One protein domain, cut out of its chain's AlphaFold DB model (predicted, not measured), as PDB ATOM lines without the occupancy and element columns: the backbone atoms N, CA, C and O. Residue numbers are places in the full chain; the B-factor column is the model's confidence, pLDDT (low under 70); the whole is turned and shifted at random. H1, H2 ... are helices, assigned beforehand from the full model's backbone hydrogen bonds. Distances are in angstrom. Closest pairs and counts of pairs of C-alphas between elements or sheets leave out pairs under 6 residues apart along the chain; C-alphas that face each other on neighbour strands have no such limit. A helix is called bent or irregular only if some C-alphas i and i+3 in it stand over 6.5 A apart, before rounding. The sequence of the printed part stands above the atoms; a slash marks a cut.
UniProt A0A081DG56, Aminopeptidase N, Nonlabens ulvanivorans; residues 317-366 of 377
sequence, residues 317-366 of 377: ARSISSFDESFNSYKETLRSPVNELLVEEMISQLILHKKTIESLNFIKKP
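Overview. This is residues 317 to 366 of the 377 residues of the protein "Aminopeptidase N" of Nonlabens ulvanivorans (UniProt A0A081DG56). A helical hairpin of H2 and H3, two nearly aligned helices running opposite ways, forms the middle, with the short H1 near both on one side and H4 near both on the other, running nearly along them. Residues 335 to 340, of which 340 belongs to H3 and the others to the link from H2 to H3, stick out at one end. The printed part has 50 residues with four named helices, in the order H1, H2, H3, H4, and no named strand; the class is all helix. It is compact, with a radius of gyration of the C-alphas of 10.1 A and spans of 29 by 24 by 16 A.

Along the chain. H1, residues 317 to 320, begins at C-alpha 317 at (-4.654, -24.337, -32.433) and is irregular, but only just: C-alphas 317 and 320 are 6.8 A apart. H2, residues 323 to 333, is 14.1 A long and irregular, with C-alphas 325 and 328 7.3 A apart. H3, residues 340 to 352, is 18.5 A long. H4, residues 357 to 364, is 11.0 A long and ends at C-alpha 364 at (0.877, -47.417, -33.551).

Arrangement. H2 and H3 form a helical hairpin and touch, at a shallow tilt of 13 degrees, opposite ways; their closest C-alphas, of Thr 333 and Leu 342, are 6.5 A apart. H1 is close to H3 but not clearly touching, the closest C-alphas being those of Ser 319 and Gln 349, 5.7 A apart. H4 is close to H3 but not clearly touching, with the C-alphas of Leu 350 and Ser 359 closest at 6.4 A. H1 and H4 are apart. Every O i to N i+4 pair is within hydrogen-bond range in H3 and H4, and 5 of 7 are in H2; H1 is too short for such a pair.

Size, cuts and confidence. The two C-alphas farthest apart, of Pro 337 and Lys 355, are 29.4 A apart. The printed part has no cut, and no link is long. The mean pLDDT of the printed part is 77.3; residues 354 to 366 are under 70.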
ATOM      1  N   ALA A 317      -5.597 -25.366 -32.880       88.31
ATOM      2  CA  ALA A 317      -4.654 -24.337 -32.433       88.31
ATOM      3  C   ALA A 317      -3.302 -24.902 -31.948       88.31
ATOM      4  O   ALA A 317      -2.338 -24.150 -31.818       88.31
ATOM      5  N   ARG A 318      -3.209 -26.214 -31.685       85.25
ATOM      6  CA  ARG A 318      -1.970 -26.908 -31.290       85.25
ATOM      7  C   ARG A 318      -1.095 -27.332 -32.461       85.25
ATOM      8  O   ARG A 318       0.042 -27.729 -32.228       85.25
ATOM      9  N   SER A 319      -1.568 -27.190 -33.697       80.56
ATOM     10  CA  SER A 319      -0.793 -27.500 -34.910       80.56
ATOM     11  C   SER A 319       0.509 -26.692 -35.048       80.56
ATOM     12  O   SER A 319       1.413 -27.095 -35.775       80.56
ATOM     13  N   ILE A 320       0.628 -25.560 -34.343       80.88
ATOM     14  CA  ILE A 320       1.845 -24.732 -34.289       80.88
ATOM     15  C   ILE A 320       2.794 -25.101 -33.134       80.88
ATOM     16  O   ILE A 320       3.908 -24.579 -33.072       80.88
ATOM     17  N   SER A 321       2.353 -25.948 -32.201       83.38
ATOM     18  CA  SER A 321       3.127 -26.399 -31.039       83.38
ATOM     19  C   SER A 321       3.961 -27.636 -31.373       83.38
ATOM     20  O   SER A 321       3.669 -28.372 -32.310       83.38
ATOM     21  N   SER A 322       5.017 -27.891 -30.600       82.81
ATOM     22  CA  SER A 322       5.795 -29.128 -30.744       82.81
ATOM     23  C   SER A 322       4.990 -30.366 -30.322       82.81
ATOM     24  O   SER A 322       4.025 -30.271 -29.563       82.81
ATOM     25  N   PHE A 323       5.412 -31.559 -30.767       81.50
ATOM     26  CA  PHE A 323       4.773 -32.818 -30.358       81.50
ATOM     27  C   PHE A 323       4.705 -32.968 -28.831       81.50
ATOM     28  O   PHE A 323       3.654 -33.335 -28.312       81.50
ATOM     29  N   ASP A 324       5.784 -32.637 -28.115       82.75
ATOM     30  CA  ASP A 324       5.855 -32.774 -26.655       82.75
ATOM     31  C   ASP A 324       4.853 -31.861 -25.938       82.75
ATOM     32  O   ASP A 324       4.210 -32.271 -24.969       82.75
ATOM     33  N   GLU A 325       4.664 -30.641 -26.445       84.00
ATOM     34  CA  GLU A 325       3.678 -29.689 -25.922       84.00
ATOM     35  C   GLU A 325       2.237 -30.140 -26.205       84.00
ATOM     36  O   GLU A 325       1.347 -29.929 -25.377       84.00
ATOM     37  N   SER A 326       2.005 -30.795 -27.346       84.38
ATOM     38  CA  SER A 326       0.682 -31.271 -27.778       84.38
ATOM     39  C   SER A 326       0.331 -32.675 -27.267       84.38
ATOM     40  O   SER A 326      -0.836 -33.071 -27.299       84.38
ATOM     41  N   PHE A 327       1.297 -33.427 -26.731       83.38
ATOM     42  CA  PHE A 327       1.152 -34.843 -26.372       83.38
ATOM     43  C   PHE A 327      -0.000 -35.131 -25.403       83.38
ATOM     44  O   PHE A 327      -0.742 -36.100 -25.578       83.38
ATOM     45  N   ASN A 328      -0.174 -34.294 -24.377       84.69
ATOM     46  CA  ASN A 328      -1.279 -34.465 -23.433       84.69
ATOM     47  C   ASN A 328      -2.632 -34.202 -24.099       84.69
ATOM     48  O   ASN A 328      -3.571 -34.942 -23.834       84.69
ATOM     49  N   SER A 329      -2.717 -33.226 -25.008       83.94
ATOM     50  CA  SER A 329      -3.938 -32.961 -25.779       83.94
ATOM     51  C   SER A 329      -4.321 -34.171 -26.628       83.94
ATOM     52  O   SER A 329      -5.469 -34.593 -26.602       83.94
ATOM     53  N   TYR A 330      -3.351 -34.792 -27.302       86.94
ATOM     54  CA  TYR A 330      -3.585 -35.997 -28.103       86.94
ATOM     55  C   TYR A 330      -4.047 -37.189 -27.262       86.94
ATOM     56  O   TYR A 330      -4.890 -37.972 -27.692       86.94
ATOM     57  N   LYS A 331      -3.538 -37.325 -26.032       85.56
ATOM     58  CA  LYS A 331      -4.056 -38.326 -25.090       85.56
ATOM     59  C   LYS A 331      -5.500 -38.058 -24.691       85.56
ATOM     60  O   LYS A 331      -6.244 -39.022 -24.563       85.56
ATOM     61  N   GLU A 332      -5.873 -36.799 -24.462       85.06
ATOM     62  CA  GLU A 332      -7.260 -36.427 -24.157       85.06
ATOM     63  C   GLU A 332      -8.190 -36.739 -25.335       85.06
ATOM     64  O   GLU A 332      -9.231 -37.350 -25.118       85.06
ATOM     65  N   THR A 333      -7.783 -36.439 -26.574       86.00
ATOM     66  CA  THR A 333      -8.542 -36.764 -27.799       86.00
ATOM     67  C   THR A 333      -8.843 -38.261 -27.945       86.00
ATOM     68  O   THR A 333      -9.876 -38.641 -28.485       86.00
ATOM     69  N   LEU A 334      -7.957 -39.124 -27.441       87.00
ATOM     70  CA  LEU A 334      -8.116 -40.582 -27.476       87.00
ATOM     71  C   LEU A 334      -8.881 -41.157 -26.271       87.00
ATOM     72  O   LEU A 334      -8.995 -42.380 -26.152       87.00
ATOM     73  N   ARG A 335      -9.376 -40.326 -25.343       84.56
ATOM     74  CA  ARG A 335     -10.191 -40.815 -24.221       84.56
ATOM     75  C   ARG A 335     -11.610 -41.124 -24.677       84.56
ATOM     76  O   ARG A 335     -12.182 -40.424 -25.498       84.56
ATOM     77  N   SER A 336     -12.185 -42.175 -24.097       76.56
ATOM     78  CA  SER A 336     -13.559 -42.586 -24.389       76.56
ATOM     79  C   SER A 336     -14.592 -41.600 -23.801       76.56
ATOM     80  O   SER A 336     -14.408 -41.179 -22.652       76.56
ATOM     81  N   PRO A 337     -15.687 -41.284 -24.524       83.06
ATOM     82  CA  PRO A 337     -15.977 -41.726 -25.893       83.06
ATOM     83  C   PRO A 337     -15.089 -41.006 -26.920       83.06
ATOM     84  O   PRO A 337     -14.956 -39.786 -26.882       83.06
ATOM     85  N   VAL A 338     -14.484 -41.776 -27.829       85.38
ATOM     86  CA  VAL A 338     -13.590 -41.240 -28.865       85.38
ATOM     87  C   VAL A 338     -14.426 -40.587 -29.960       85.38
ATOM     88  O   VAL A 338     -15.375 -41.193 -30.453       85.38
ATOM     89  N   ASN A 339     -14.054 -39.368 -30.344       90.69
ATOM     90  CA  ASN A 339     -14.651 -38.653 -31.468       90.69
ATOM     91  C   ASN A 339     -13.755 -38.798 -32.706       90.69
ATOM     92  O   ASN A 339     -12.601 -38.365 -32.684       90.69
ATOM     93  N   GLU A 340     -14.276 -39.415 -33.766       89.25
ATOM     94  CA  GLU A 340     -13.506 -39.752 -34.970       89.25
ATOM     95  C   GLU A 340     -12.948 -38.507 -35.675       89.25
ATOM     96  O   GLU A 340     -11.764 -38.476 -35.998       89.25
ATOM     97  N   LEU A 341     -13.732 -37.431 -35.784       90.88
ATOM     98  CA  LEU A 341     -13.317 -36.178 -36.430       90.88
ATOM     99  C   LEU A 341     -12.186 -35.473 -35.658       90.88
ATOM    100  O   LEU A 341     -11.251 -34.930 -36.248       90.88
ATOM    101  N   LEU A 342     -12.211 -35.527 -34.319       91.50
ATOM    102  CA  LEU A 342     -11.087 -35.038 -33.507       91.50
ATOM    103  C   LEU A 342      -9.835 -35.911 -33.687       91.50
ATOM    104  O   LEU A 342      -8.712 -35.401 -33.675       91.50
ATOM    105  N   VAL A 343     -10.005 -37.225 -33.853       89.75
ATOM    106  CA  VAL A 343      -8.895 -38.149 -34.124       89.75
ATOM    107  C   VAL A 343      -8.287 -37.893 -35.502       89.75
ATOM    108  O   VAL A 343      -7.063 -37.910 -35.622       89.75
ATOM    109  N   GLU A 344      -9.091 -37.611 -36.523       88.56
ATOM    110  CA  GLU A 344      -8.612 -37.262 -37.864       88.56
ATOM    111  C   GLU A 344      -7.782 -35.974 -37.870       88.56
ATOM    112  O   GLU A 344      -6.688 -35.943 -38.443       88.56
ATOM    113  N   GLU A 345      -8.235 -34.936 -37.164       90.56
ATOM    114  CA  GLU A 345      -7.459 -33.703 -36.985       90.56
ATOM    115  C   GLU A 345      -6.149 -33.975 -36.230       90.56
ATOM    116  O   GLU A 345      -5.071 -33.552 -36.656       90.56
ATOM    117  N   MET A 346      -6.199 -34.762 -35.150       89.12
ATOM    118  CA  MET A 346      -4.997 -35.186 -34.430       89.12
ATOM    119  C   MET A 346      -4.015 -35.919 -35.360       89.12
ATOM    120  O   MET A 346      -2.818 -35.625 -35.347       89.12
ATOM    121  N   ILE A 347      -4.492 -36.869 -36.168       85.50
ATOM    122  CA  ILE A 347      -3.663 -37.614 -37.125       85.50
ATOM    123  C   ILE A 347      -3.058 -36.661 -38.160       85.50
ATOM    124  O   ILE A 347      -1.862 -36.759 -38.446       85.50
ATOM    125  N   SER A 348      -3.836 -35.705 -38.666       84.88
ATOM    126  CA  SER A 348      -3.371 -34.685 -39.609       84.88
ATOM    127  C   SER A 348      -2.218 -33.863 -39.023       84.88
ATOM    128  O   SER A 348      -1.170 -33.718 -39.659       84.88
ATOM    129  N   GLN A 349      -2.327 -33.431 -37.765       84.38
ATOM    130  CA  GLN A 349      -1.230 -32.756 -37.064       84.38
ATOM    131  C   GLN A 349      -0.015 -33.665 -36.841       84.38
ATOM    132  O   GLN A 349       1.122 -33.242 -37.044       84.38
ATOM    133  N   LEU A 350      -0.218 -34.935 -36.475       82.00
ATOM    134  CA  LEU A 350       0.877 -35.899 -36.315       82.00
ATOM    135  C   LEU A 350       1.646 -36.121 -37.627       82.00
ATOM    136  O   LEU A 350       2.870 -36.285 -37.602       82.00
ATOM    137  N   ILE A 351       0.955 -36.087 -38.772       78.56
ATOM    138  CA  ILE A 351       1.573 -36.139 -40.103       78.56
ATOM    139  C   ILE A 351       2.405 -34.877 -40.367       78.56
ATOM    140  O   ILE A 351       3.508 -34.989 -40.910       78.56
ATOM    141  N   LEU A 352       1.932 -33.694 -39.963       73.88
ATOM    142  CA  LEU A 352       2.705 -32.448 -40.052       73.88
ATOM    143  C   LEU A 352       3.941 -32.476 -39.135       73.88
ATOM    144  O   LEU A 352       5.016 -32.018 -39.520       73.88
ATOM    145  N   HIS A 353       3.835 -33.111 -37.968       70.12
ATOM    146  CA  HIS A 353       4.917 -33.295 -36.996       70.12
ATOM    147  C   HIS A 353       5.989 -34.328 -37.399       70.12
ATOM    148  O   HIS A 353       6.778 -34.715 -36.540       70.12
ATOM    149  N   LYS A 354       6.055 -34.784 -38.665       60.56
ATOM    150  CA  LYS A 354       6.980 -35.795 -39.250       60.56
ATOM    151  C   LYS A 354       8.495 -35.562 -38.994       60.56
ATOM    152  O   LYS A 354       9.282 -35.405 -39.928       60.56
ATOM    153  N   LYS A 355       8.946 -35.580 -37.735       52.97
ATOM    154  CA  LYS A 355      10.353 -35.433 -37.318       52.97
ATOM    155  C   LYS A 355      10.769 -36.230 -36.069       52.97
ATOM    156  O   LYS A 355      11.939 -36.152 -35.709       52.97
ATOM    157  N   THR A 356       9.913 -37.044 -35.441       54.78
ATOM    158  CA  THR A 356      10.304 -37.845 -34.256       54.78
ATOM    159  C   THR A 356       9.802 -39.293 -34.306       54.78
ATOM    160  O   THR A 356       8.684 -39.577 -34.718       54.78
ATOM    161  N   ILE A 357      10.636 -40.243 -33.862       56.88
ATOM    162  CA  ILE A 357      10.299 -41.682 -33.731       56.88
ATOM    163  C   ILE A 357       9.082 -41.894 -32.803       56.88
ATOM    164  O   ILE A 357       8.336 -42.864 -32.940       56.88
ATOM    165  N   GLU A 358       8.854 -40.964 -31.878       58.06
ATOM    166  CA  GLU A 358       7.766 -41.004 -30.904       58.06
ATOM    167  C   GLU A 358       6.385 -40.756 -31.517       58.06
ATOM    168  O   GLU A 358       5.443 -41.440 -31.120       58.06
ATOM    169  N   SER A 359       6.250 -39.897 -32.536       57.09
ATOM    170  CA  SER A 359       4.963 -39.703 -33.223       57.09
ATOM    171  C   SER A 359       4.540 -40.965 -33.987       57.09
ATOM    172  O   SER A 359       3.385 -41.377 -33.915       57.09
ATOM    173  N   LEU A 360       5.491 -41.668 -34.611       57.62
ATOM    174  CA  LEU A 360       5.256 -42.966 -35.261       57.62
ATOM    175  C   LEU A 360       4.843 -44.065 -34.268       57.62
ATOM    176  O   LEU A 360       4.007 -44.906 -34.593       57.62
ATOM    177  N   ASN A 361       5.411 -44.072 -33.058       62.34
ATOM    178  CA  ASN A 361       5.032 -45.022 -32.007       62.34
ATOM    179  C   ASN A 361       3.686 -44.668 -31.357       62.34
ATOM    180  O   ASN A 361       2.949 -45.572 -30.959       62.34
ATOM    181  N   PHE A 362       3.355 -43.377 -31.267       64.56
ATOM    182  CA  PHE A 362       2.062 -42.903 -30.783       64.56
ATOM    183  C   PHE A 362       0.932 -43.253 -31.749       64.56
ATOM    184  O   PHE A 362      -0.098 -43.709 -31.288       64.56
ATOM    185  N   ILE A 363       1.138 -43.171 -33.067       58.09
ATOM    186  CA  ILE A 363       0.154 -43.641 -34.062       58.09
ATOM    187  C   ILE A 363      -0.082 -45.160 -33.941       58.09
ATOM    188  O   ILE A 363      -1.199 -45.638 -34.104       58.09
ATOM    189  N   LYS A 364       0.953 -45.943 -33.610       56.16
ATOM    190  CA  LYS A 364       0.877 -47.417 -33.551       56.16
ATOM    191  C   LYS A 364       0.194 -47.991 -32.304       56.16
ATOM    192  O   LYS A 364      -0.185 -49.157 -32.326       56.16
ATOM    193  N   LYS A 365       0.079 -47.235 -31.208       54.72
ATOM    194  CA  LYS A 365      -0.481 -47.733 -29.933       54.72
ATOM    195  C   LYS A 365      -2.025 -47.745 -29.850       54.72
ATOM    196  O   LYS A 365      -2.528 -48.688 -29.248       54.72
ATOM    197  N   PRO A 366      -2.766 -46.770 -30.413       47.16
ATOM    198  CA  PRO A 366      -4.229 -46.754 -30.426       47.16
ATOM    199  C   PRO A 366      -4.828 -47.640 -31.523       47.16
ATOM    200  O   PRO A 366      -5.953 -48.095 -31.381       47.16
TER     201      PRO A 366